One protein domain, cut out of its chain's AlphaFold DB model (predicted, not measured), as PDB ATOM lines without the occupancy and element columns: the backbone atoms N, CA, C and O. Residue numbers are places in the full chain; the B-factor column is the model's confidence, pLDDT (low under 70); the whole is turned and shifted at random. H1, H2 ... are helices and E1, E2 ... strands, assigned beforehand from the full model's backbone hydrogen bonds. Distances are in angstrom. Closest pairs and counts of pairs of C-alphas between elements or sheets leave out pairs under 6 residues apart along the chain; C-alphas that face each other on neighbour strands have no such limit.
ATOM      1  N   TYR A 165      34.094 -20.256  17.213       72.19
ATOM      2  CA  TYR A 165      35.336 -19.498  17.034       72.19
ATOM      3  C   TYR A 165      35.010 -18.056  16.647       72.19
ATOM      4  O   TYR A 165      34.045 -17.808  15.912       72.19
ATOM      5  N   THR A 166      35.836 -17.106  17.080       78.56
ATOM      6  CA  THR A 166      35.755 -15.711  16.620       78.56
ATOM      7  C   THR A 166      37.103 -15.202  16.135       78.56
ATOM      8  O   THR A 166      38.098 -15.298  16.849       78.56
ATOM      9  N   HIS A 167      37.105 -14.587  14.956       79.44
ATOM     10  CA  HIS A 167      38.212 -13.788  14.436       79.44
ATOM     11  C   HIS A 167      37.749 -12.327  14.353       79.44
ATOM     12  O   HIS A 167      36.640 -12.059  13.886       79.44
ATOM     13  N   VAL A 168      38.575 -11.374  14.780       77.94
ATOM     14  CA  VAL A 168      38.291  -9.935  14.669       77.94
ATOM     15  C   VAL A 168      39.397  -9.308  13.836       77.94
ATOM     16  O   VAL A 168      40.557  -9.401  14.209       77.94
ATOM     17  N   THR A 169      39.054  -8.635  12.736       73.12
ATOM     18  CA  THR A 169      40.058  -7.912  11.937       73.12
ATOM     19  C   THR A 169      40.690  -6.807  12.787       73.12
ATOM     20  O   THR A 169      39.946  -6.034  13.391       73.12
ATOM     21  N   ASP A 170      42.012  -6.643  12.813       61.84
ATOM     22  CA  ASP A 170      42.632  -5.627  13.686       61.84
ATOM     23  C   ASP A 170      42.415  -4.176  13.231       61.84
ATOM     24  O   ASP A 170      42.315  -3.267  14.055       61.84
ATOM     25  N   ALA A 171      42.277  -3.943  11.923       61.38
ATOM     26  CA  ALA A 171      42.133  -2.611  11.335       61.38
ATOM     27  C   ALA A 171      41.138  -2.591  10.162       61.38
ATOM     28  O   ALA A 171      40.704  -3.633   9.673       61.38
ATOM     29  N   CYS A 172      40.795  -1.391   9.675       61.47
ATOM     30  CA  CYS A 172      39.960  -1.221   8.484       61.47
ATOM     31  C   CYS A 172      40.591  -1.914   7.265       61.47
ATOM     32  O   CYS A 172      41.697  -1.554   6.848       61.47
ATOM     33  N   THR A 173      39.884  -2.856   6.641       59.62
ATOM     34  CA  THR A 173      40.416  -3.567   5.473       59.62
ATOM     35  C   THR A 173      40.353  -2.684   4.220       59.62
ATOM     36  O   THR A 173      39.325  -2.079   3.896       59.62
ATOM     37  N   ARG A 174      41.489  -2.565   3.517       49.47
ATOM     38  CA  ARG A 174      41.606  -1.808   2.261       49.47
ATOM     39  C   ARG A 174      41.174  -2.691   1.078       49.47
ATOM     40  O   ARG A 174      41.917  -3.614   0.748       49.47
ATOM     41  N   PRO A 175      40.048  -2.415   0.394       50.34
ATOM     42  CA  PRO A 175      39.747  -3.037  -0.886       50.34
ATOM     43  C   PRO A 175      40.817  -2.727  -1.936       50.34
ATOM     44  O   PRO A 175      41.520  -1.714  -1.881       50.34
ATOM     45  N   LEU A 176      40.890  -3.612  -2.931       49.34
ATOM     46  CA  LEU A 176      41.696  -3.434  -4.135       49.34
ATOM     47  C   LEU A 176      41.383  -2.083  -4.803       49.34
ATOM     48  O   LEU A 176      40.237  -1.637  -4.828       49.34
ATOM     49  N   LEU A 177      42.408  -1.443  -5.374       45.06
ATOM     50  CA  LEU A 177      42.290  -0.147  -6.048       45.06
ATOM     51  C   LEU A 177      41.362  -0.234  -7.273       45.06
ATOM     52  O   LEU A 177      41.791  -0.590  -8.371       45.06
ATOM     53  N   ILE A 178      40.094   0.143  -7.091       48.69
ATOM     54  CA  ILE A 178      39.134   0.348  -8.181       48.69
ATOM     55  C   ILE A 178      39.598   1.565  -8.993       48.69
ATOM     56  O   ILE A 178      39.607   2.695  -8.505       48.69
ATOM     57  N   THR A 179      40.026   1.332 -10.234       43.12
ATOM     58  CA  THR A 179      40.688   2.343 -11.083       43.12
ATOM     59  C   THR A 179      39.733   3.140 -11.978       43.12
ATOM     60  O   THR A 179      40.190   4.004 -12.727       43.12
ATOM     61  N   LYS A 180      38.415   2.907 -11.899       48.16
ATOM     62  CA  LYS A 180      37.396   3.624 -12.683       48.16
ATOM     63  C   LYS A 180      36.275   4.168 -11.801       48.16
ATOM     64  O   LYS A 180      35.607   3.432 -11.087       48.16
ATOM     65  N   ALA A 181      36.023   5.471 -11.908       47.50
ATOM     66  CA  ALA A 181      35.012   6.168 -11.107       47.50
ATOM     67  C   ALA A 181      33.551   5.842 -11.492       47.50
ATOM     68  O   ALA A 181      32.636   6.234 -10.781       47.50
ATOM     69  N   THR A 182      33.315   5.126 -12.595       48.97
ATOM     70  CA  THR A 182      31.972   4.732 -13.058       48.97
ATOM     71  C   THR A 182      31.375   3.539 -12.304       48.97
ATOM     72  O   THR A 182      30.201   3.241 -12.482       48.97
ATOM     73  N   GLU A 183      32.151   2.863 -11.456       51.59
ATOM     74  CA  GLU A 183      31.759   1.623 -10.760       51.59
ATOM     75  C   GLU A 183      31.102   1.897  -9.381       51.59
ATOM     76  O   GLU A 183      30.960   1.003  -8.551       51.59
ATOM     77  N   GLN A 184      30.689   3.145  -9.117       50.72
ATOM     78  CA  GLN A 184      30.324   3.652  -7.781       50.72
ATOM     79  C   GLN A 184      29.076   3.037  -7.120       50.72
ATOM     80  O   GLN A 184      28.926   3.192  -5.910       50.72
ATOM     81  N   PHE A 185      28.211   2.337  -7.862       55.88
ATOM     82  CA  PHE A 185      26.957   1.749  -7.356       55.88
ATOM     83  C   PHE A 185      26.780   0.272  -7.751       55.88
ATOM     84  O   PHE A 185      25.676  -0.157  -8.081       55.88
ATOM     85  N   MET A 186      27.857  -0.519  -7.750       65.75
ATOM     86  CA  MET A 186      27.742  -1.978  -7.898       65.75
ATOM     87  C   MET A 186      27.301  -2.650  -6.591       65.75
ATOM     88  O   MET A 186      27.621  -2.184  -5.495       65.75
ATOM     89  N   GLY A 187      26.595  -3.775  -6.717       71.75
ATOM     90  CA  GLY A 187      26.344  -4.675  -5.599       71.75
ATOM     91  C   GLY A 187      27.580  -5.525  -5.325       71.75
ATOM     92  O   GLY A 187      28.178  -6.077  -6.250       71.75
ATOM     93  N   SER A 188      27.961  -5.643  -4.059       80.69
ATOM     94  CA  SER A 188      29.095  -6.447  -3.605       80.69
ATOM     95  C   SER A 188      28.630  -7.565  -2.683       80.69
ATOM     96  O   SER A 188      27.828  -7.333  -1.777       80.69
ATOM     97  N   TYR A 189      29.203  -8.749  -2.870       84.31
ATOM     98  CA  TYR A 189      29.162  -9.854  -1.918       84.31
ATOM     99  C   TYR A 189      30.501  -9.886  -1.171       84.31
ATOM    100  O   TYR A 189      31.554  -9.730  -1.797       84.31
ATOM    101  N   ILE A 190      30.474 -10.096   0.142       86.56
ATOM    102  CA  ILE A 190      31.643 -10.310   1.003       86.56
ATOM    103  C   ILE A 190      31.426 -11.631   1.731       86.56
ATOM    104  O   ILE A 190      30.401 -11.818   2.379       86.56
ATOM    105  N   LEU A 191      32.381 -12.548   1.619       89.56
ATOM    106  CA  LEU A 191      32.253 -13.922   2.096       89.56
ATOM    107  C   LEU A 191      33.484 -14.293   2.924       89.56
ATOM    108  O   LEU A 191      34.602 -14.231   2.418       89.56
ATOM    109  N   ALA A 192      33.290 -14.699   4.174       90.06
ATOM    110  CA  ALA A 192      34.313 -15.409   4.929       90.06
ATOM    111  C   ALA A 192      34.332 -16.880   4.486       90.06
ATOM    112  O   ALA A 192      33.294 -17.539   4.425       90.06
ATOM    113  N   CYS A 193      35.526 -17.374   4.183       90.12
ATOM    114  CA  CYS A 193      35.854 -18.762   3.883       90.12
ATOM    115  C   CYS A 193      36.717 -19.302   5.024       90.12
ATOM    116  O   CYS A 193      37.744 -18.703   5.352       90.12
ATOM    117  N   ILE A 194      36.297 -20.415   5.622       87.75
ATOM    118  CA  ILE A 194      37.007 -21.077   6.720       87.75
ATOM    119  C   ILE A 194      37.638 -22.365   6.199       87.75
ATOM    120  O   ILE A 194      36.972 -23.157   5.522       87.75
ATOM    121  N   ILE A 195      38.916 -22.561   6.521       86.25
ATOM    122  CA  ILE A 195      39.744 -23.660   6.019       86.25
ATOM    123  C   ILE A 195      40.371 -24.413   7.196       86.25
ATOM    124  O   ILE A 195      40.952 -23.791   8.085       86.25
ATOM    125  N   TRP A 196      40.274 -25.745   7.162       77.88
ATOM    126  CA  TRP A 196      40.870 -26.656   8.152       77.88
ATOM    127  C   TRP A 196      41.968 -27.562   7.584       77.88
ATOM    128  O   TRP A 196      42.862 -27.975   8.315       77.88
ATOM    129  N   ASP A 197      41.908 -27.893   6.292       77.06
ATOM    130  CA  ASP A 197      42.903 -28.746   5.637       77.06
ATOM    131  C   ASP A 197      44.146 -27.925   5.229       77.06
ATOM    132  O   ASP A 197      44.014 -26.972   4.454       77.06
ATOM    133  N   PRO A 198      45.366 -28.301   5.664       77.56
ATOM    134  CA  PRO A 198      46.604 -27.672   5.209       77.56
ATOM    135  C   PRO A 198      46.814 -27.714   3.686       77.56
ATOM    136  O   PRO A 198      47.492 -26.835   3.146       77.56
ATOM    137  N   SER A 199      46.254 -28.695   2.966       79.88
ATOM    138  CA  SER A 199      46.343 -28.748   1.497       79.88
ATOM    139  C   SER A 199      45.461 -27.669   0.849       79.88
ATOM    140  O   SER A 199      45.951 -26.880   0.033       79.88
ATOM    141  N   ALA A 200      44.213 -27.533   1.308       81.88
ATOM    142  CA  ALA A 200      43.308 -26.446   0.947       81.88
ATOM    143  C   ALA A 200      43.844 -25.066   1.365       81.88
ATOM    144  O   ALA A 200      43.676 -24.104   0.618       81.88
ATOM    145  N   LEU A 201      44.552 -24.954   2.497       82.38
ATOM    146  CA  LEU A 201      45.205 -23.708   2.916       82.38
ATOM    147  C   LEU A 201      46.312 -23.302   1.933       82.38
ATOM    148  O   LEU A 201      46.324 -22.167   1.463       82.38
ATOM    149  N   ASN A 202      47.187 -24.235   1.541       81.00
ATOM    150  CA  ASN A 202      48.212 -23.985   0.520       81.00
ATOM    151  C   ASN A 202      47.603 -23.626  -0.851       81.00
ATOM    152  O   ASN A 202      48.109 -22.735  -1.539       81.00
ATOM    153  N   ALA A 203      46.503 -24.278  -1.241       85.38
ATOM    154  CA  ALA A 203      45.772 -23.961  -2.469       85.38
ATOM    155  C   ALA A 203      45.126 -22.563  -2.408       85.38
ATOM    156  O   ALA A 203      45.272 -21.774  -3.348       85.38
ATOM    157  N   MET A 204      44.487 -22.220  -1.282       85.75
ATOM    158  CA  MET A 204      43.983 -20.875  -1.010       85.75
ATOM    159  C   MET A 204      45.113 -19.864  -1.121       85.75
ATOM    160  O   MET A 204      44.965 -18.902  -1.864       85.75
ATOM    161  N   GLU A 205      46.241 -20.053  -0.431       82.31
ATOM    162  CA  GLU A 205      47.376 -19.121  -0.426       82.31
ATOM    163  C   GLU A 205      47.834 -18.726  -1.831       82.31
ATOM    164  O   GLU A 205      47.958 -17.528  -2.107       82.31
ATOM    165  N   GLN A 206      47.994 -19.708  -2.721       84.44
ATOM    166  CA  GLN A 206      48.449 -19.509  -4.100       84.44
ATOM    167  C   GLN A 206      47.390 -18.850  -5.005       84.44
ATOM    168  O   GLN A 206      47.745 -18.153  -5.958       84.44
ATOM    169  N   ALA A 207      46.097 -19.011  -4.710       81.94
ATOM    170  CA  ALA A 207      45.024 -18.394  -5.485       81.94
ATOM    171  C   ALA A 207      44.956 -16.865  -5.284       81.94
ATOM    172  O   ALA A 207      44.919 -16.357  -4.161       81.94
ATOM    173  N   THR A 208      44.870 -16.100  -6.374       78.19
ATOM    174  CA  THR A 208      44.581 -14.648  -6.338       78.19
ATOM    175  C   THR A 208      43.081 -14.351  -6.442       78.19
ATOM    176  O   THR A 208      42.592 -13.362  -5.892       78.19
ATOM    177  N   SER A 209      42.338 -15.248  -7.090       85.19
ATOM    178  CA  SER A 209      40.877 -15.319  -7.097       85.19
ATOM    179  C   SER A 209      40.426 -16.770  -7.238       85.19
ATOM    180  O   SER A 209      41.098 -17.546  -7.914       85.19
ATOM    181  N   LEU A 210      39.279 -17.099  -6.655       88.81
ATOM    182  CA  LEU A 210      38.634 -18.409  -6.703       88.81
ATOM    183  C   LEU A 210      37.413 -18.363  -7.627       88.81
ATOM    184  O   LEU A 210      36.642 -17.400  -7.598       88.81
ATOM    185  N   THR A 211      37.208 -19.407  -8.424       90.56
ATOM    186  CA  THR A 211      35.907 -19.669  -9.053       90.56
ATOM    187  C   THR A 211      34.949 -20.294  -8.038       90.56
ATOM    188  O   THR A 211      35.364 -20.737  -6.967       90.56
ATOM    189  N   ASP A 212      33.659 -20.377  -8.375       87.19
ATOM    190  CA  ASP A 212      32.697 -21.122  -7.554       87.19
ATOM    191  C   ASP A 212      33.146 -22.585  -7.329       87.19
ATOM    192  O   ASP A 212      33.032 -23.087  -6.218       87.19
ATOM    193  N   THR A 213      33.730 -23.262  -8.327       86.12
ATOM    194  CA  THR A 213      34.250 -24.635  -8.158       86.12
ATOM    195  C   THR A 213      35.351 -24.708  -7.099       86.12
ATOM    196  O   THR A 213      35.324 -25.608  -6.263       86.12
ATOM    197  N   ASP A 214      36.286 -23.754  -7.110       89.56
ATOM    198  CA  ASP A 214      37.407 -23.722  -6.161       89.56
ATOM    199  C   ASP A 214      36.921 -23.385  -4.743       89.56
ATOM    200  O   ASP A 214      37.410 -23.939  -3.762       89.56
ATOM    201  N   LEU A 215      35.901 -22.524  -4.621       89.50
ATOM    202  CA  LEU A 215      35.238 -22.232  -3.347       89.50
ATOM    203  C   LEU A 215      34.668 -23.510  -2.705       89.50
ATOM    204  O   LEU A 215      34.791 -23.700  -1.497       89.50
ATOM    205  N   GLY A 216      34.072 -24.392  -3.516       85.56
ATOM    206  CA  GLY A 216      33.493 -25.660  -3.067       85.56
ATOM    207  C   GLY A 216      34.500 -26.761  -2.720       85.56
ATOM    208  O   GLY A 216      34.107 -27.733  -2.079       85.56
ATOM    209  N   THR A 217      35.768 -26.633  -3.124       87.12
ATOM    210  CA  THR A 217      36.840 -27.589  -2.779       87.12
ATOM    211  C   THR A 217      37.781 -27.082  -1.686       87.12
ATOM    212  O   THR A 217      38.391 -27.900  -1.005       87.12
ATOM    213  N   ILE A 218      37.903 -25.762  -1.507       90.06
ATOM    214  CA  ILE A 218      38.850 -25.144  -0.562       90.06
ATOM    215  C   ILE A 218      38.190 -24.735   0.762       90.06
ATOM    216  O   ILE A 218      38.817 -24.857   1.815       90.06
ATOM    217  N   CYS A 219      36.945 -24.250   0.746       90.00
ATOM    218  CA  CYS A 219      36.279 -23.751   1.951       90.00
ATOM    219  C   CYS A 219      35.430 -24.846   2.612       90.00
ATOM    220  O   CYS A 219      34.482 -25.348   2.010       90.00
ATOM    221  N   SER A 220      35.709 -25.177   3.873       87.06
ATOM    222  CA  SER A 220      34.915 -26.147   4.650       87.06
ATOM    223  C   SER A 220      33.622 -25.532   5.198       87.06
ATOM    224  O   SER A 220      32.599 -26.204   5.317       87.06
ATOM    225  N   ALA A 221      33.656 -24.234   5.505       88.88
ATOM    226  CA  ALA A 221      32.493 -23.445   5.890       88.88
ATOM    227  C   ALA A 221      32.569 -22.059   5.239       88.88
ATOM    228  O   ALA A 221      33.659 -21.501   5.073       88.88
ATOM    229  N   VAL A 222      31.413 -21.501   4.875       91.06
ATOM    230  CA  VAL A 222      31.300 -20.161   4.287       91.06
ATOM    231  C   VAL A 222      30.088 -19.416   4.836       91.06
ATOM    232  O   VAL A 222      29.082 -20.022   5.203       91.06
ATOM    233  N   GLY A 223      30.175 -18.093   4.867       90.00
ATOM    234  CA  GLY A 223      29.091 -17.194   5.263       90.00
ATOM    235  C   GLY A 223      29.510 -15.747   5.052       90.00
ATOM    236  O   GLY A 223      30.692 -15.467   4.856       90.00
ATOM    237  N   GLY A 224      28.560 -14.819   4.984       88.75
ATOM    238  CA  GLY A 224      28.874 -13.502   4.446       88.75
ATOM    239  C   GLY A 224      27.721 -12.518   4.429       88.75
ATOM    240  O   GLY A 224      26.584 -12.858   4.748       88.75
ATOM    241  N   VAL A 225      28.045 -11.304   3.999       87.38
ATOM    242  CA  VAL A 225      27.118 -10.185   3.839       87.38
ATOM    243  C   VAL A 225      27.161  -9.652   2.413       87.38
ATOM    244  O   VAL A 225      28.165  -9.768   1.707       87.38
ATOM    245  N   CYS A 226      26.056  -9.083   1.958       84.88
ATOM    246  CA  CYS A 226      25.915  -8.527   0.628       84.88
ATOM    247  C   CYS A 226      24.981  -7.321   0.613       84.88
ATOM    248  O   CYS A 226      24.053  -7.181   1.408       84.88
ATOM    249  N   GLY A 227      25.257  -6.415  -0.315       78.12
ATOM    250  CA  GLY A 227      24.560  -5.146  -0.427       78.12
ATOM    251  C   GLY A 227      25.305  -4.211  -1.362       78.12
ATOM    252  O   GLY A 227      26.197  -4.618  -2.106       78.12
ATOM    253  N   TRP A 228      24.924  -2.946  -1.325       72.88
ATOM    254  CA  TRP A 228      25.451  -1.920  -2.214       72.88
ATOM    255  C   TRP A 228      26.544  -1.105  -1.513       72.88
ATOM    256  O   TRP A 228      26.652  -1.107  -0.289       72.88
ATOM    257  N   SER A 229      27.367  -0.416  -2.297       63.81
ATOM    258  CA  SER A 229      28.434   0.459  -1.803       63.81
ATOM    259  C   SER A 229      27.942   1.536  -0.816       63.81
ATOM    260  O   SER A 229      26.820   2.037  -0.908       63.81
ATOM    261  N   CYS A 230      28.834   1.909   0.110       56.69
ATOM    262  CA  CYS A 230      28.682   2.944   1.139       56.69
ATOM    263  C   CYS A 230      27.774   4.124   0.736       56.69
ATOM    264  O   CYS A 230      28.149   4.932  -0.116       56.69
ATOM    265  N   GLY A 231      26.620   4.266   1.397       53.94
ATOM    266  CA  GLY A 231      25.673   5.369   1.167       53.94
ATOM    267  C   GLY A 231      24.606   5.113   0.092       53.94
ATOM    268  O   GLY A 231      23.856   6.026  -0.251       53.94
ATOM    269  N   SER A 232      24.511   3.893  -0.440       57.84
ATOM    270  CA  SER A 232      23.416   3.480  -1.319       57.84
ATOM    271  C   SER A 232      22.165   3.078  -0.526       57.84
ATOM    272  O   SER A 232      22.150   2.050   0.144       57.84
ATOM    273  N   ASN A 233      21.071   3.828  -0.687       59.78
ATOM    274  CA  ASN A 233      19.751   3.503  -0.117       59.78
ATOM    275  C   ASN A 233      19.003   2.394  -0.902       59.78
ATOM    276  O   ASN A 233      17.770   2.373  -0.930       59.78
ATOM    277  N   LEU A 234      19.718   1.510  -1.606       64.81
ATOM    278  CA  LEU A 234      19.123   0.378  -2.318       64.81
ATOM    279  C   LEU A 234      18.994  -0.831  -1.389       64.81
ATOM    280  O   LEU A 234      19.956  -1.273  -0.770       64.81
ATOM    281  N   GLU A 235      17.787  -1.385  -1.342       68.12
ATOM    282  CA  GLU A 235      17.428  -2.535  -0.514       68.12
ATOM    283  C   GLU A 235      18.294  -3.776  -0.856       68.12
ATOM    284  O   GLU A 235      18.395  -4.123  -2.043       68.12
ATOM    285  N   PRO A 236      18.925  -4.456   0.130       67.19
ATOM    286  CA  PRO A 236      19.819  -5.593  -0.129       67.19
ATOM    287  C   PRO A 236      19.152  -6.761  -0.865       67.19
ATOM    288  O   PRO A 236      19.775  -7.377  -1.725       67.19
ATOM    289  N   SER A 237      17.856  -6.980  -0.620       68.12
ATOM    290  CA  SER A 237      16.996  -7.992  -1.259       68.12
ATOM    291  C   SER A 237      16.896  -7.890  -2.792       68.12
ATOM    292  O   SER A 237      16.358  -8.783  -3.445       68.12
ATOM    293  N   ARG A 238      17.414  -6.810  -3.396       73.12
ATOM    294  CA  ARG A 238      17.545  -6.655  -4.857       73.12
ATOM    295  C   ARG A 238      18.751  -7.389  -5.447       73.12
ATOM    296  O   ARG A 238      18.863  -7.466  -6.670       73.12
ATOM    297  N   LEU A 239      19.652  -7.903  -4.611       77.88
ATOM    298  CA  LEU A 239      20.757  -8.771  -5.012       77.88
ATOM    299  C   LEU A 239      20.360 -10.242  -4.827       77.88
ATOM    300  O   LEU A 239      19.664 -10.610  -3.884       77.88
ATOM    301  N   ALA A 240      20.769 -11.091  -5.770       78.50
ATOM    302  CA  ALA A 240      20.331 -12.481  -5.820       78.50
ATOM    303  C   ALA A 240      20.922 -13.296  -4.657       78.50
ATOM    304  O   ALA A 240      22.138 -13.421  -4.539       78.50
ATOM    305  N   GLY A 241      20.053 -13.875  -3.823       80.56
ATOM    306  CA  GLY A 241      20.466 -14.636  -2.639       80.56
ATOM    307  C   GLY A 241      21.017 -13.775  -1.502       80.56
ATOM    308  O   GLY A 241      21.910 -14.222  -0.783       80.56
ATOM    309  N   CYS A 242      20.497 -12.555  -1.365       84.06
ATOM    310  CA  CYS A 242      20.666 -11.701  -0.196       84.06
ATOM    311  C   CYS A 242      19.348 -11.628   0.582       84.06
ATOM    312  O   CYS A 242      18.297 -11.379  -0.017       84.06
ATOM    313  N   ASP A 243      19.396 -11.818   1.900       82.50
ATOM    314  CA  ASP A 243      18.218 -11.646   2.755       82.50
ATOM    315  C   ASP A 243      17.875 -10.152   2.973       82.50
ATOM    316  O   ASP A 243      18.583  -9.239   2.535       82.50
ATOM    317  N   ALA A 244      16.767  -9.880   3.669       73.88
ATOM    318  CA  ALA A 244      16.327  -8.513   3.971       73.88
ATOM    319  C   ALA A 244      17.257  -7.745   4.942       73.88
ATOM    320  O   ALA A 244      17.118  -6.532   5.088       73.88
ATOM    321  N   HIS A 245      18.201  -8.432   5.588       72.31
ATOM    322  CA  HIS A 245      19.215  -7.864   6.477       72.31
ATOM    323  C   HIS A 245      20.584  -7.719   5.780       72.31
ATOM    324  O   HIS A 245      21.522  -7.189   6.371       72.31
ATOM    325  N   GLY A 246      20.708  -8.138   4.516       75.44
ATOM    326  CA  GLY A 246      21.966  -8.112   3.776       75.44
ATOM    327  C   GLY A 246      22.933  -9.237   4.149       75.44
ATOM    328  O   GLY A 246      24.134  -9.076   3.952       75.44
ATOM    329  N   ASN A 247      22.451 -10.370   4.662       83.56
ATOM    330  CA  ASN A 247      23.244 -11.600   4.752       83.56
ATOM    331  C   ASN A 247      23.187 -12.371   3.427       83.56
ATOM    332  O   ASN A 247      22.169 -12.353   2.730       83.56
ATOM    333  N   ILE A 248      24.255 -13.098   3.100       87.44
ATOM    334  CA  ILE A 248      24.267 -14.037   1.973       87.44
ATOM    335  C   ILE A 248      23.527 -15.316   2.375       87.44
ATOM    336  O   ILE A 248      23.896 -15.974   3.348       87.44
ATOM    337  N   GLU A 249      22.539 -15.726   1.581       85.81
ATOM    338  CA  GLU A 249      21.891 -17.029   1.733       85.81
ATOM    339  C   GLU A 249      22.877 -18.154   1.367       85.81
ATOM    340  O   GLU A 249      23.292 -18.299   0.210       85.81
ATOM    341  N   VAL A 250      23.256 -18.954   2.369       87.12
ATOM    342  CA  VAL A 250      24.154 -20.110   2.238       87.12
ATOM    343  C   VAL A 250      23.420 -21.395   2.619       87.12
ATOM    344  O   VAL A 250      22.686 -21.448   3.605       87.12
ATOM    345  N   THR A 251      23.657 -22.455   1.848       86.44
ATOM    346  CA  THR A 251      23.307 -23.839   2.195       86.44
ATOM    347  C   THR A 251      24.526 -24.734   1.974       86.44
ATOM    348  O   THR A 251      25.482 -24.319   1.320       86.44
ATOM    349  N   ALA A 252      24.475 -25.991   2.422       82.62
ATOM    350  CA  ALA A 252      25.568 -26.952   2.248       82.62
ATOM    351  C   ALA A 252      26.067 -27.123   0.792       82.62
ATOM    352  O   ALA A 252      27.186 -27.585   0.593       82.62
ATOM    353  N   GLN A 253      25.268 -26.748  -0.222       86.44
ATOM    354  CA  GLN A 253      25.648 -26.805  -1.644       86.44
ATOM    355  C   GLN A 253      25.412 -25.489  -2.416       86.44
ATOM    356  O   GLN A 253      25.415 -25.505  -3.650       86.44
ATOM    357  N   SER A 254      25.171 -24.350  -1.755       86.50
ATOM    358  CA  SER A 254      24.930 -23.079  -2.459       86.50
ATOM    359  C   SER A 254      25.349 -21.837  -1.682       86.50
ATOM    360  O   SER A 254      25.229 -21.796  -0.463       86.50
ATOM    361  N   VAL A 255      25.749 -20.791  -2.406       87.88
ATOM    362  CA  VAL A 255      26.084 -19.460  -1.870       87.88
ATOM    363  C   VAL A 255      25.410 -18.409  -2.747       87.88
ATOM    364  O   VAL A 255      25.526 -18.477  -3.971       87.88
ATOM    365  N   ALA A 256      24.696 -17.450  -2.153       84.00
ATOM    366  CA  ALA A 256      23.933 -16.429  -2.882       84.00
ATOM    367  C   ALA A 256      22.981 -17.052  -3.935       84.00
ATOM    368  O   ALA A 256      22.973 -16.667  -5.104       84.00
ATOM    369  N   ASN A 257      22.248 -18.102  -3.536       81.81
ATOM    370  CA  ASN A 257      21.404 -18.960  -4.391       81.81
ATOM    371  C   ASN A 257      22.073 -19.580  -5.642       81.81
ATOM    372  O   ASN A 257      21.394 -20.180  -6.477       81.81
ATOM    373  N   ARG A 258      23.404 -19.524  -5.766       83.00
ATOM    374  CA  ARG A 258      24.158 -20.231  -6.811       83.00
ATOM    375  C   ARG A 258      24.633 -21.572  -6.276       83.00
ATOM    376  O   ARG A 258      25.267 -21.628  -5.223       83.00
ATOM    377  N   ARG A 259      24.322 -22.659  -6.986       85.31
ATOM    378  CA  ARG A 259      24.761 -24.006  -6.602       85.31
ATOM    379  C   ARG A 259      26.258 -24.155  -6.859       85.31
ATOM    380  O   ARG A 259      26.702 -24.008  -7.995       85.31
ATOM    381  N   ILE A 260      27.003 -24.481  -5.812       88.31
ATOM    382  CA  ILE A 260      28.452 -24.626  -5.854       88.31
ATOM    383  C   ILE A 260      28.806 -26.098  -6.149       88.31
ATOM    384  O   ILE A 260      28.328 -26.983  -5.434       88.31
ATOM    385  N   PRO A 261      29.606 -26.407  -7.191       77.38
ATOM    386  CA  PRO A 261      30.079 -27.768  -7.439       77.38
ATOM    387  C   PRO A 261      30.953 -28.280  -6.289       77.38
ATOM    388  O   PRO A 261      31.719 -27.521  -5.704       77.38
ATOM    389  N   SER A 262      30.887 -29.580  -5.996       79.88
ATOM    390  CA  SER A 262      31.678 -30.275  -4.950       79.88
ATOM    391  C   SER A 262      31.455 -29.841  -3.489       79.88
ATOM    392  O   SER A 262      31.800 -30.614  -2.600       79.88
ATOM    393  N   ALA A 263      30.846 -28.681  -3.234       84.00
ATOM    394  CA  ALA A 263      30.662 -28.134  -1.894       84.00
ATOM    395  C   ALA A 263      29.882 -29.052  -0.939       84.00
ATOM    396  O   ALA A 263      28.870 -29.656  -1.308       84.00
ATOM    397  N   GLN A 264      30.340 -29.073   0.314       83.75
ATOM    398  CA  GLN A 264      29.645 -29.624   1.479       83.75
ATOM    399  C   GLN A 264      29.858 -28.687   2.679       83.75
ATOM    400  O   GLN A 264      30.501 -29.054   3.656       83.75
ATOM    401  N   PHE A 265      29.381 -27.444   2.579       87.44
ATOM    402  CA  PHE A 265      29.620 -26.436   3.618       87.44
ATOM    403  C   PHE A 265      28.913 -26.803   4.931       87.44
ATOM    404  O   PHE A 265      27.708 -27.073   4.932       87.44
ATOM    405  N   GLN A 266      29.653 -26.782   6.041       77.81
ATOM    406  CA  GLN A 266      29.154 -27.141   7.375       77.81
ATOM    407  C   GLN A 266      29.102 -25.934   8.328       77.81
ATOM    408  O   GLN A 266      29.859 -24.975   8.191       77.81
ATOM    409  N   GLY A 267      28.207 -25.993   9.319       80.38
ATOM    410  CA  GLY A 267      28.014 -24.939  10.320       80.38
ATOM    411  C   GLY A 267      27.414 -23.631   9.792       80.38
ATOM    412  O   GLY A 267      26.759 -23.586   8.750       80.38
ATOM    413  N   ARG A 268      27.588 -22.558  10.571       81.69
ATOM    414  CA  ARG A 268      27.072 -21.204  10.310       81.69
ATOM    415  C   ARG A 268      28.163 -20.172  10.590       81.69
ATOM    416  O   ARG A 268      28.717 -20.146  11.690       81.69
ATOM    417  N   VAL A 269      28.431 -19.317   9.605       85.44
ATOM    418  CA  VAL A 269      29.442 -18.250   9.663       85.44
ATOM    419  C   VAL A 269      28.762 -16.895   9.463       85.44
ATOM    420  O   VAL A 269      27.984 -16.724   8.527       85.44
ATOM    421  N   GLU A 270      29.051 -15.942  10.342       85.75
ATOM    422  CA  GLU A 270      28.443 -14.606  10.386       85.75
ATOM    423  C   GLU A 270      29.524 -13.519  10.357       85.75
ATOM    424  O   GLU A 270      30.610 -13.715  10.906       85.75
ATOM    425  N   LEU A 271      29.223 -12.366   9.752       85.00
ATOM    426  CA  LEU A 271      30.083 -11.178   9.754       85.00
ATOM    427  C   LEU A 271      29.307 -10.014  10.379       85.00
ATOM    428  O   LEU A 271      28.295  -9.593   9.825       85.00
ATOM    429  N   ASN A 272      29.792  -9.479  11.499       84.25
ATOM    430  CA  ASN A 272      29.151  -8.383  12.237       84.25
ATOM    431  C   ASN A 272      30.105  -7.180  12.353       84.25
ATOM    432  O   ASN A 272      31.302  -7.367  12.596       84.25
ATOM    433  N   GLN A 273      29.606  -5.947  12.217       82.94
ATOM    434  CA  GLN A 273      30.449  -4.748  12.331       82.94
ATOM    435  C   GLN A 273      30.923  -4.555  13.781       82.94
ATOM    436  O   GLN A 273      30.122  -4.643  14.707       82.94
ATOM    437  N   CYS A 274      32.196  -4.208  13.991       78.69
ATOM    438  CA  CYS A 274      32.652  -3.692  15.282       78.69
ATOM    439  C   CYS A 274      32.246  -2.218  15.434       78.69
ATOM    440  O   CYS A 274      32.674  -1.366  14.648       78.69
ATOM    441  N   GLY A 275      31.457  -1.911  16.460       70.12
ATOM    442  CA  GLY A 275      31.229  -0.548  16.930       70.12
ATOM    443  C   GLY A 275      32.434   0.022  17.688       70.12
ATOM    444  O   GLY A 275      33.369  -0.692  18.051       70.12
ATOM    445  N   LEU A 276      32.392   1.330  17.943       59.50
ATOM    446  CA  LEU A 276      33.325   2.021  18.837       59.50
ATOM    447  C   LEU A 276      32.951   1.709  20.295       59.50
ATOM    448  O   LEU A 276      32.054   2.345  20.841       59.50
ATOM    449  N   GLY A 277      33.610   0.720  20.901       57.19
ATOM    450  CA  GLY A 277      33.495   0.449  22.337       57.19
ATOM    451  C   GLY A 277      34.258   1.471  23.191       57.19
ATOM    452  O   GLY A 277      35.169   2.141  22.706       57.19
ATOM    453  N   ASP A 278      33.934   1.546  24.487       51.47
ATOM    454  CA  ASP A 278      34.548   2.481  25.453       51.47
ATOM    455  C   ASP A 278      36.049   2.231  25.727       51.47
ATOM    456  O   ASP A 278      36.695   2.994  26.448       51.47
ATOM    457  N   ARG A 279      36.625   1.157  25.172       51.03
ATOM    458  CA  ARG A 279      38.023   0.748  25.351       51.03
ATOM    459  C   ARG A 279      38.707   0.541  24.004       51.03
ATOM    460  O   ARG A 279      38.188  -0.148  23.128       51.03
ATOM    461  N   PHE A 280      39.913   1.088  23.863       51.09
ATOM    462  CA  PHE A 280      40.765   0.855  22.696       51.09
ATOM    463  C   PHE A 280      41.068  -0.646  22.554       51.09
ATOM    464  O   PHE A 280      41.701  -1.234  23.423       51.09
ATOM    465  N   GLY A 281      40.613  -1.251  21.453       57.34
ATOM    466  CA  GLY A 281      40.860  -2.658  21.113       57.34
ATOM    467  C   GLY A 281      39.634  -3.573  21.210       57.34
ATOM    468  O   GLY A 281      39.514  -4.489  20.392       57.34
ATOM    469  N   GLU A 282      38.676  -3.305  22.102       63.28
ATOM    470  CA  GLU A 282      37.461  -4.126  22.233       63.28
ATOM    471  C   GLU A 282      36.524  -3.951  21.017       63.28
ATOM    472  O   GLU A 282      36.253  -2.839  20.563       63.28
ATOM    473  N   CYS A 283      36.018  -5.062  20.469       69.62
ATOM    474  CA  CYS A 283      35.011  -5.072  19.403       69.62
ATOM    475  C   CYS A 283      33.640  -5.407  20.003       69.62
ATOM    476  O   CYS A 283      33.330  -6.575  20.232       69.62
ATOM    477  N   GLN A 284      32.808  -4.391  20.237       73.94
ATOM    478  CA  GLN A 284      31.382  -4.608  20.489       73.94
ATOM    479  C   GLN A 284      30.681  -4.791  19.141       73.94
ATOM    480  O   GLN A 284      30.707  -3.884  18.308       73.94
ATOM    481  N   THR A 285      30.098  -5.961  18.886       72.56
ATOM    482  CA  THR A 285      29.460  -6.256  17.600       72.56
ATOM    483  C   THR A 285      28.076  -5.624  17.485       72.56
ATOM    484  O   THR A 285      27.204  -5.833  18.325       72.56
ATOM    485  N   ASN A 286      27.868  -4.874  16.404       67.25
ATOM    486  CA  ASN A 286      26.562  -4.387  15.981       67.25
ATOM    487  C   ASN A 286      26.030  -5.297  14.862       67.25
ATOM    488  O   ASN A 286      26.736  -5.571  13.889       67.25
ATOM    489  N   SER A 287      24.784  -5.751  15.001       65.25
ATOM    490  CA  SER A 287      24.087  -6.638  14.059       65.25
ATOM    491  C   SER A 287      23.275  -5.876  13.001       65.25
ATOM    492  O   SER A 287      22.328  -6.408  12.419       65.25
ATOM    493  N   GLU A 288      23.618  -4.608  12.755       67.69
ATOM    494  CA  GLU A 288      22.976  -3.801  11.721       67.69
ATOM    495  C   GLU A 288      23.246  -4.328  10.297       67.69
ATOM    496  O   GLU A 288      24.343  -4.830  10.020       67.69
ATOM    497  N   PRO A 289      22.279  -4.169   9.368       68.44
ATOM    498  CA  PRO A 289      22.433  -4.561   7.971       68.44
ATOM    499  C   PRO A 289      23.669  -3.963   7.304       68.44
ATOM    500  O   PRO A 289      24.009  -2.804   7.539       68.44
ATOM    501  N   TYR A 290      24.285  -4.707   6.382       71.31
ATOM    502  CA  TYR A 290      25.490  -4.262   5.668       71.31
ATOM    503  C   TYR A 290      25.315  -2.928   4.909       71.31
ATOM    504  O   TYR A 290      26.265  -2.158   4.781       71.31
ATOM    505  N   SER A 291      24.090  -2.583   4.486       62.53
ATOM    506  CA  SER A 291      23.754  -1.266   3.913       62.53
ATOM    507  C   SER A 291      23.978  -0.082   4.864       62.53
ATOM    508  O   SER A 291      24.177   1.042   4.407       62.53
ATOM    509  N   ASN A 292      23.926  -0.325   6.175       68.44
ATOM    510  CA  ASN A 292      24.025   0.690   7.221       68.44
ATOM    511  C   ASN A 292      25.452   0.833   7.771       68.44
ATOM    512  O   ASN A 292      25.716   1.762   8.538       68.44
ATOM    513  N   TRP A 293      26.364  -0.082   7.419       74.00
ATOM    514  CA  TRP A 293      27.695  -0.140   8.020       74.00
ATOM    515  C   TRP A 293      28.458   1.168   7.796       74.00
ATOM    516  O   TRP A 293      28.670   1.606   6.662       74.00
ATOM    517  N   GLN A 294      28.885   1.809   8.888       63.12
ATOM    518  CA  GLN A 294      29.518   3.126   8.801       63.12
ATOM    519  C   GLN A 294      30.876   3.041   8.092       63.12
ATOM    520  O   GLN A 294      31.860   2.525   8.624       63.12
ATOM    521  N   CYS A 295      30.943   3.582   6.877       59.91
ATOM    522  CA  CYS A 295      32.169   3.593   6.092       59.91
ATOM    523  C   CYS A 295      33.116   4.701   6.567       59.91
ATOM    524  O   CYS A 295      32.973   5.876   6.220       59.91
ATOM    525  N   HIS A 296      34.110   4.325   7.368       56.53
ATOM    526  CA  HIS A 296      35.078   5.263   7.932       56.53
ATOM    527  C   HIS A 296      36.208   5.623   6.956       56.53
ATOM    528  O   HIS A 296      36.598   4.860   6.069       56.53
ATOM    529  N   LYS A 297      36.769   6.821   7.145       49.81
ATOM    530  CA  LYS A 297      37.877   7.373   6.355       49.81
ATOM    531  C   LYS A 297      39.213   7.020   7.022       49.81
ATOM    532  O   LYS A 297      39.849   7.876   7.625       49.81
ATOM    533  N   CYS A 298      39.595   5.743   6.978       50.03
ATOM    534  CA  CYS A 298      40.690   5.227   7.801       50.03
ATOM    535  C   CYS A 298      42.069   5.735   7.339       50.03
ATOM    536  O   CYS A 298      42.588   5.346   6.289       50.03
ATOM    537  N   GLN A 299      42.657   6.621   8.143       40.00
ATOM    538  CA  GLN A 299      43.992   7.185   7.961       40.00
ATOM    539  C   GLN A 299      44.990   6.330   8.753       40.00
ATOM    540  O   GLN A 299      44.811   6.128   9.947       40.00
ATOM    541  N   ARG A 327      36.945   4.332   1.069       50.59
ATOM    542  CA  ARG A 327      38.071   3.507   0.563       50.59
ATOM    543  C   ARG A 327      38.454   2.319   1.456       50.59
ATOM    544  O   ARG A 327      39.547   1.783   1.302       50.59
ATOM    545  N   SER A 328      37.600   1.929   2.392       61.03
ATOM    546  CA  SER A 328      37.843   0.815   3.319       61.03
ATOM    547  C   SER A 328      36.538   0.326   3.929       61.03
ATOM    548  O   SER A 328      35.646   1.140   4.177       61.03
ATOM    549  N   LEU A 329      36.452  -0.976   4.205       67.06
ATOM    550  CA  LEU A 329      35.426  -1.503   5.106       67.06
ATOM    551  C   LEU A 329      35.753  -1.104   6.557       67.06
ATOM    552  O   LEU A 329      36.928  -0.889   6.878       67.06
ATOM    553  N   PRO A 330      34.746  -1.011   7.444       69.44
ATOM    554  CA  PRO A 330      34.988  -0.912   8.879       69.44
ATOM    555  C   PRO A 330      35.663  -2.182   9.422       69.44
ATOM    556  O   PRO A 330      35.773  -3.199   8.737       69.44
ATOM    557  N   ARG A 331      36.090  -2.124  10.686       76.31
ATOM    558  CA  ARG A 331      36.506  -3.299  11.461       76.31
ATOM    559  C   ARG A 331      35.297  -4.230  11.656       76.31
ATOM    560  O   ARG A 331      34.212  -3.737  11.971       76.31
ATOM    561  N   PHE A 332      35.461  -5.542  11.495       78.88
ATOM    562  CA  PHE A 332      34.382  -6.520  11.698       78.88
ATOM    563  C   PHE A 332      34.864  -7.800  12.396       78.88
ATOM    564  O   PHE A 332      36.046  -8.151  12.358       78.88
ATOM    565  N   GLN A 333      33.923  -8.498  13.032       85.19
ATOM    566  CA  GLN A 333      34.110  -9.826  13.612       85.19
ATOM    567  C   GLN A 333      33.497 -10.883  12.690       85.19
ATOM    568  O   GLN A 333      32.330 -10.773  12.307       85.19
ATOM    569  N   VAL A 334      34.267 -11.926  12.389       83.50
ATOM    570  CA  VAL A 334      33.770 -13.188  11.836       83.50
ATOM    571  C   VAL A 334      33.465 -14.116  13.011       83.50
ATOM    572  O   VAL A 334      34.366 -14.429  13.792       83.50
ATOM    573  N   LYS A 335      32.214 -14.564  13.146       84.19
ATOM    574  CA  LYS A 335      31.813 -15.580  14.133       84.19
ATOM    575  C   LYS A 335      31.450 -16.872  13.414       84.19
ATOM    576  O   LYS A 335      30.537 -16.898  12.593       84.19
ATOM    577  N   ALA A 336      32.165 -17.943  13.733       81.62
ATOM    578  CA  ALA A 336      31.913 -19.286  13.234       81.62
ATOM    579  C   ALA A 336      31.262 -20.125  14.337       81.62
ATOM    580  O   ALA A 336      31.667 -20.047  15.497       81.62
ATOM    581  N   SER A 337      30.246 -20.917  13.999       79.62
ATOM    582  CA  SER A 337      29.504 -21.724  14.971       79.62
ATOM    583  C   SER A 337      28.953 -23.013  14.363       79.62
ATOM    584  O   SER A 337      28.624 -23.054  13.175       79.62
ATOM    585  N   ARG A 338      28.813 -24.058  15.190       72.44
ATOM    586  CA  ARG A 338      28.244 -25.370  14.814       72.44
ATOM    587  C   ARG A 338      28.966 -26.047  13.642       72.44
ATOM    588  O   ARG A 338      28.338 -26.732  12.841       72.44
ATOM    589  N   ILE A 339      30.270 -25.815  13.523       69.94
ATOM    590  CA  ILE A 339      31.127 -26.540  12.583       69.94
ATOM    591  C   ILE A 339      31.504 -27.872  13.242       69.94
ATOM    592  O   ILE A 339      31.912 -27.900  14.405       69.94
ATOM    593  N   GLU A 340      31.334 -28.964  12.504       64.12
ATOM    594  CA  GLU A 340      31.841 -30.287  12.866       64.12
ATOM    595  C   GLU A 340      33.291 -30.384  12.362       64.12
ATOM    596  O   GLU A 340      33.604 -29.902  11.272       64.12
ATOM    597  N   LEU A 341      34.212 -30.934  13.163       59.28
ATOM    598  CA  LEU A 341      35.610 -31.048  12.737       59.28
ATOM    599  C   LEU A 341      35.753 -32.186  11.708       59.28
ATOM    600  O   LEU A 341      35.264 -33.287  11.974       59.28
ATOM    601  N   PRO A 342      36.445 -31.975  10.568       57.09
ATOM    602  CA  PRO A 342      36.671 -33.036   9.590       57.09
ATOM    603  C   PRO A 342      37.465 -34.213  10.178       57.09
ATOM    604  O   PRO A 342      38.531 -34.022  10.770       57.09
ATOM    605  N   GLU A 343      36.973 -35.439   9.980       50.62
ATOM    606  CA  GLU A 343      37.647 -36.653  10.454       50.62
ATOM    607  C   GLU A 343      39.066 -36.770   9.867       50.62
ATOM    608  O   GLU A 343      39.256 -36.785   8.650       50.62
ATOM    609  N   GLY A 344      40.071 -36.890  10.741       53.19
ATOM    610  CA  GLY A 344      41.471 -37.125  10.364       53.19
ATOM    611  C   GLY A 344      42.404 -35.909  10.419       53.19
ATOM    612  O   GLY A 344      43.608 -36.083  10.232       53.19
ATOM    613  N   VAL A 345      41.909 -34.701  10.716       47.19
ATOM    614  CA  VAL A 345      42.771 -33.529  10.975       47.19
ATOM    615  C   VAL A 345      43.318 -33.583  12.411       47.19
ATOM    616  O   VAL A 345      42.604 -33.930  13.349       47.19
ATOM    617  N   ALA A 346      44.600 -33.255  12.602       40.88
ATOM    618  CA  ALA A 346      45.237 -33.274  13.920       40.88
ATOM    619  C   ALA A 346      44.687 -32.166  14.845       40.88
ATOM    620  O   ALA A 346      44.502 -31.028  14.416       40.88
ATOM    621  N   MET A 347      44.501 -32.483  16.135       37.50
ATOM    622  CA  MET A 347      43.795 -31.664  17.147       37.50
ATOM    623  C   MET A 347      44.358 -30.254  17.447       37.50
ATOM    624  O   MET A 347      43.793 -29.553  18.281       37.50
ATOM    625  N   LEU A 348      45.439 -29.822  16.793       38.41
ATOM    626  CA  LEU A 348      46.043 -28.489  16.957       38.41
ATOM    627  C   LEU A 348      45.939 -27.605  15.698       38.41
ATOM    628  O   LEU A 348      46.515 -26.520  15.662       38.41
ATOM    629  N   GLY A 349      45.201 -28.035  14.670       54.78
ATOM    630  CA  GLY A 349      44.876 -27.185  13.523       54.78
ATOM    631  C   GLY A 349      43.857 -26.105  13.892       54.78
ATOM    632  O   GLY A 349      42.656 -26.368  13.887       54.78
ATOM    633  N   THR A 350      44.316 -24.888  14.190       61.66
ATOM    634  CA  THR A 350      43.436 -23.713  14.260       61.66
ATOM    635  C   THR A 350      42.870 -23.395  12.868       61.66
ATOM    636  O   THR A 350      43.606 -23.456  11.880       61.66
ATOM    637  N   PRO A 351      41.573 -23.058  12.749       71.44
ATOM    638  CA  PRO A 351      40.979 -22.736  11.456       71.44
ATOM    639  C   PRO A 351      41.525 -21.406  10.931       71.44
ATOM    640  O   PRO A 351      41.587 -20.435  11.682       71.44
ATOM    641  N   SER A 352      41.861 -21.329   9.643       80.06
ATOM    642  CA  SER A 352      42.228 -20.057   8.994       80.06
ATOM    643  C   SER A 352      41.008 -19.386   8.360       80.06
ATOM    644  O   SER A 352      40.154 -20.068   7.778       80.06
ATOM    645  N   VAL A 353      40.933 -18.053   8.427       82.50
ATOM    646  CA  VAL A 353      39.774 -17.258   7.985       82.50
ATOM    647  C   VAL A 353      40.160 -16.291   6.862       82.50
ATOM    648  O   VAL A 353      40.809 -15.265   7.058       82.50
ATOM    649  N   TYR A 354      39.684 -16.584   5.653       84.50
ATOM    650  CA  TYR A 354      39.918 -15.768   4.461       84.50
ATOM    651  C   TYR A 354      38.672 -14.974   4.082       84.50
ATOM    652  O   TYR A 354      37.629 -15.553   3.788       84.50
ATOM    653  N   VAL A 355      38.783 -13.644   4.012       84.75
ATOM    654  CA  VAL A 355      37.691 -12.792   3.514       84.75
ATOM    655  C   VAL A 355      37.843 -12.581   2.010       84.75
ATOM    656  O   VAL A 355      38.881 -12.120   1.524       84.75
ATOM    657  N   LEU A 356      36.786 -12.909   1.279       86.88
ATOM    658  CA  LEU A 356      36.661 -12.836  -0.171       86.88
ATOM    659  C   LEU A 356      35.588 -11.811  -0.565       86.88
ATOM    660  O   LEU A 356      34.699 -11.492   0.223       86.88
ATOM    661  N   THR A 357      35.621 -11.331  -1.807       86.44
ATOM    662  CA  THR A 357      34.565 -10.485  -2.375       86.44
ATOM    663  C   THR A 357      34.297 -10.775  -3.852       86.44
ATOM    664  O   THR A 357      35.213 -11.109  -4.605       86.44
ATOM    665  N   ALA A 358      33.039 -10.630  -4.270       84.69
ATOM    666  CA  ALA A 358      32.600 -10.726  -5.661       84.69
ATOM    667  C   ALA A 358      31.671  -9.552  -6.021       84.69
ATOM    668  O   ALA A 358      30.924  -9.055  -5.177       84.69
ATOM    669  N   SER A 359      31.704  -9.116  -7.284       81.44
ATOM    670  CA  SER A 359      30.800  -8.084  -7.823       81.44
ATOM    671  C   SER A 359      29.530  -8.718  -8.389       81.44
ATOM    672  O   SER A 359      29.583  -9.816  -8.944       81.44
ATOM    673  N   SER A 360      28.407  -8.000  -8.339       78.19
ATOM    674  CA  SER A 360      27.161  -8.363  -9.021       78.19
ATOM    675  C   SER A 360      27.308  -8.567 -10.537       78.19
ATOM    676  O   SER A 360      26.502  -9.287 -11.116       78.19
ATOM    677  N   GLU A 361      28.327  -7.985 -11.180       73.75
ATOM    678  CA  GLU A 361      28.621  -8.214 -12.608       73.75
ATOM    679  C   GLU A 361      29.408  -9.510 -12.879       73.75
ATOM    680  O   GLU A 361      29.346 -10.054 -13.979       73.75
ATOM    681  N   ALA A 362      30.148 -10.014 -11.888       73.50
ATOM    682  CA  ALA A 362      30.992 -11.205 -12.003       73.50
ATOM    683  C   ALA A 362      30.902 -12.071 -10.727       73.50
ATOM    684  O   ALA A 362      31.911 -12.279 -10.047       73.50
ATOM    685  N   PRO A 363      29.701 -12.567 -10.363       68.75
ATOM    686  CA  PRO A 363      29.453 -13.151  -9.043       68.75
ATOM    687  C   PRO A 363      30.208 -14.466  -8.801       68.75
ATOM    688  O   PRO A 363      30.490 -14.804  -7.654       68.75
ATOM    689  N   SER A 364      30.564 -15.193  -9.865       77.94
ATOM    690  CA  SER A 364      31.269 -16.482  -9.828       77.94
ATOM    691  C   SER A 364      32.801 -16.377  -9.759       77.94
ATOM    692  O   SER A 364      33.488 -17.368 -10.013       77.94
ATOM    693  N   VAL A 365      33.346 -15.185  -9.478       85.50
ATOM    694  CA  VAL A 365      34.790 -14.946  -9.307       85.50
ATOM    695  C   VAL A 365      35.035 -14.183  -8.005       85.50
ATOM    696  O   VAL A 365      34.881 -12.962  -7.931       85.50
ATOM    697  N   TRP A 366      35.460 -14.917  -6.984       86.44
ATOM    698  CA  TRP A 366      35.725 -14.424  -5.638       86.44
ATOM    699  C   TRP A 366      37.185 -13.986  -5.508       86.44
ATOM    700  O   TRP A 366      38.104 -14.802  -5.562       86.44
ATOM    701  N   LYS A 367      37.432 -12.689  -5.337       84.31
ATOM    702  CA  LYS A 367      38.776 -12.126  -5.127       84.31
ATOM    703  C   LYS A 367      39.072 -12.040  -3.634       84.31
ATOM    704  O   LYS A 367      38.186 -11.680  -2.864       84.31
ATOM    705  N   LYS A 368      40.311 -12.309  -3.216       80.25
ATOM    706  CA  LYS A 368      40.726 -12.076  -1.824       80.25
ATOM    707  C   LYS A 368      40.627 -10.591  -1.467       80.25
ATOM    708  O   LYS A 368      41.067  -9.736  -2.236       80.25
ATOM    709  N   LEU A 369      40.078 -10.316  -0.288       72.81
ATOM    710  CA  LEU A 369      39.950  -8.984   0.307       72.81
ATOM    711  C   LEU A 369      40.838  -8.821   1.554       72.81
ATOM    712  O   LEU A 369      41.241  -7.707   1.878       72.81
ATOM    713  N   TYR A 370      41.166  -9.929   2.224       66.62
ATOM    714  CA  TYR A 370      42.014  -9.995   3.418       66.62
ATOM    715  C   TYR A 370      42.903 -11.251   3.377       66.62
ATOM    716  O   TYR A 370      42.564 -12.224   2.694       66.62
ATOM    717  N   LYS A 371      44.036 -11.234   4.091       61.47
ATOM    718  CA  LYS A 371      44.922 -12.391   4.306       61.47
ATOM    719  C   LYS A 371      45.414 -12.369   5.755       61.47
ATOM    720  O   LYS A 371      45.810 -11.312   6.231       61.47
ATOM    721  N   GLU A 372      45.413 -13.527   6.403       52.94
ATOM    722  CA  GLU A 372      45.741 -13.695   7.826       52.94
ATOM    723  C   GLU A 372      47.262 -13.765   8.103       52.94
ATOM    724  O   GLU A 372      47.699 -13.558   9.224       52.94
ATOM    725  N   ASN A 373      48.099 -13.988   7.078       51.66
ATOM    726  CA  ASN A 373      49.553 -14.191   7.212       51.66
ATOM    727  C   ASN A 373      50.405 -12.924   7.488       51.66
ATOM    728  O   ASN A 373      51.531 -12.840   6.988       51.66
ATOM    729  N   ASP A 374      49.917 -11.938   8.239       53.66
ATOM    730  CA  ASP A 374      50.831 -11.017   8.930       53.66
ATOM    731  C   ASP A 374      51.111 -11.634  10.311       53.66
ATOM    732  O   ASP A 374      50.168 -11.797  11.084       53.66
ATOM    733  N   PRO A 375      52.360 -12.017  10.645       50.25
ATOM    734  CA  PRO A 375      52.675 -12.750  11.876       50.25
ATOM    735  C   PRO A 375      52.445 -11.951  13.173       50.25
ATOM    736  O   PRO A 375      52.779 -12.434  14.251       50.25
ATOM    737  N   LYS A 376      51.902 -10.730  13.084       42.81
ATOM    738  CA  LYS A 376      51.436  -9.921  14.218       42.81
ATOM    739  C   LYS A 376      49.939 -10.066  14.524       42.81
ATOM    740  O   LYS A 376      49.499  -9.539  15.541       42.81
ATOM    741  N   ILE A 377      49.166 -10.724  13.659       51.84
ATOM    742  CA  ILE A 377      47.714 -10.900  13.813       51.84
ATOM    743  C   ILE A 377      47.451 -12.187  14.618       51.84
ATOM    744  O   ILE A 377      47.983 -13.241  14.256       51.84
ATOM    745  N   PRO A 378      46.659 -12.146  15.707       54.59
ATOM    746  CA  PRO A 378      46.381 -13.329  16.515       54.59
ATOM    747  C   PRO A 378      45.449 -14.319  15.784       54.59
ATOM    748  O   PRO A 378      44.510 -13.892  15.106       54.59
ATOM    749  N   PRO A 379      45.654 -15.644  15.934       57.09
ATOM    750  CA  PRO A 379      44.788 -16.651  15.326       57.09
ATOM    751  C   PRO A 379      43.377 -16.656  15.952       57.09
ATOM    752  O   PRO A 379      43.211 -16.213  17.095       57.09
ATOM    753  N   PRO A 380      42.351 -17.194  15.259       59.16
ATOM    754  CA  PRO A 380      40.964 -17.148  15.726       59.16
ATOM    755  C   PRO A 380      40.781 -17.837  17.083       59.16
ATOM    756  O   PRO A 380      41.010 -19.040  17.226       59.16
ATOM    757  N   SER A 381      40.345 -17.074  18.084       62.81
ATOM    758  CA  SER A 381      40.219 -17.574  19.452       62.81
ATOM    759  C   SER A 381      39.006 -18.507  19.595       62.81
ATOM    760  O   SER A 381      37.925 -18.186  19.076       62.81
ATOM    761  N   PRO A 382      39.136 -19.639  20.317       58.97
ATOM    762  CA  PRO A 382      37.991 -20.430  20.750       58.97
ATOM    763  C   PRO A 382      37.121 -19.609  21.705       58.97
ATOM    764  O   PRO A 382      37.639 -18.949  22.610       58.97
ATOM    765  N   VAL A 383      35.803 -19.686  21.527       62.12
ATOM    766  CA  VAL A 383      34.832 -19.054  22.431       62.12
ATOM    767  C   VAL A 383      33.839 -20.073  22.972       62.12
ATOM    768  O   VAL A 383      33.576 -21.103  22.347       62.12
TER     769      VAL A 383
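What this domain is: This is residues 165 to 299 and 327 to 383 of the 1254 residues of the protein "Hypothetical protein" of Polarella glacialis (UniProt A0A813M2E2). Among long loops with little regular structure, two antiparallel sheets face each other as a crossed sandwich, H1 and H2 packing on the larger. Named elements, class mixed, hold 71 of 192 printed residues. The whole is compact, radius of gyration of the C-alphas 16.0 A, spanning 47 by 41 by 30 A.

Where its parts are: Find C-alpha 165 at (35.336, -19.498, 17.034), where E1, 165-168, begins; then come E2, 187-195, 26.0 A long, H1, 198-206, E3, 209-211, H2, 212-218, E4, 221-228, E5, 268-276, E6, 283-286, E7, 332-337, E8, 352-359, and E9, 365-368, which ends with C-alpha 368 at (40.726, -12.076, -1.824).

How they stand to each other: Look in sheet E3 E9 E8 E2 E4 for N 191 and O 356, and in sheet E1 E7 E5 E6 for N 270 and O 335, both 2.9 A apart. H1 and H2, every O i to N i+4 pair within hydrogen-bond range, touch; their closest C-alphas, Ala 200 and Ile 218, are 4.9 A apart.

The domain as a whole: Across the cut, 300-326, C-alphas 299 and 327 are 10.2 A apart. Links E1 to E2, E4 to E5 and E7 to E8 are long; 77 residues have pLDDT under 70.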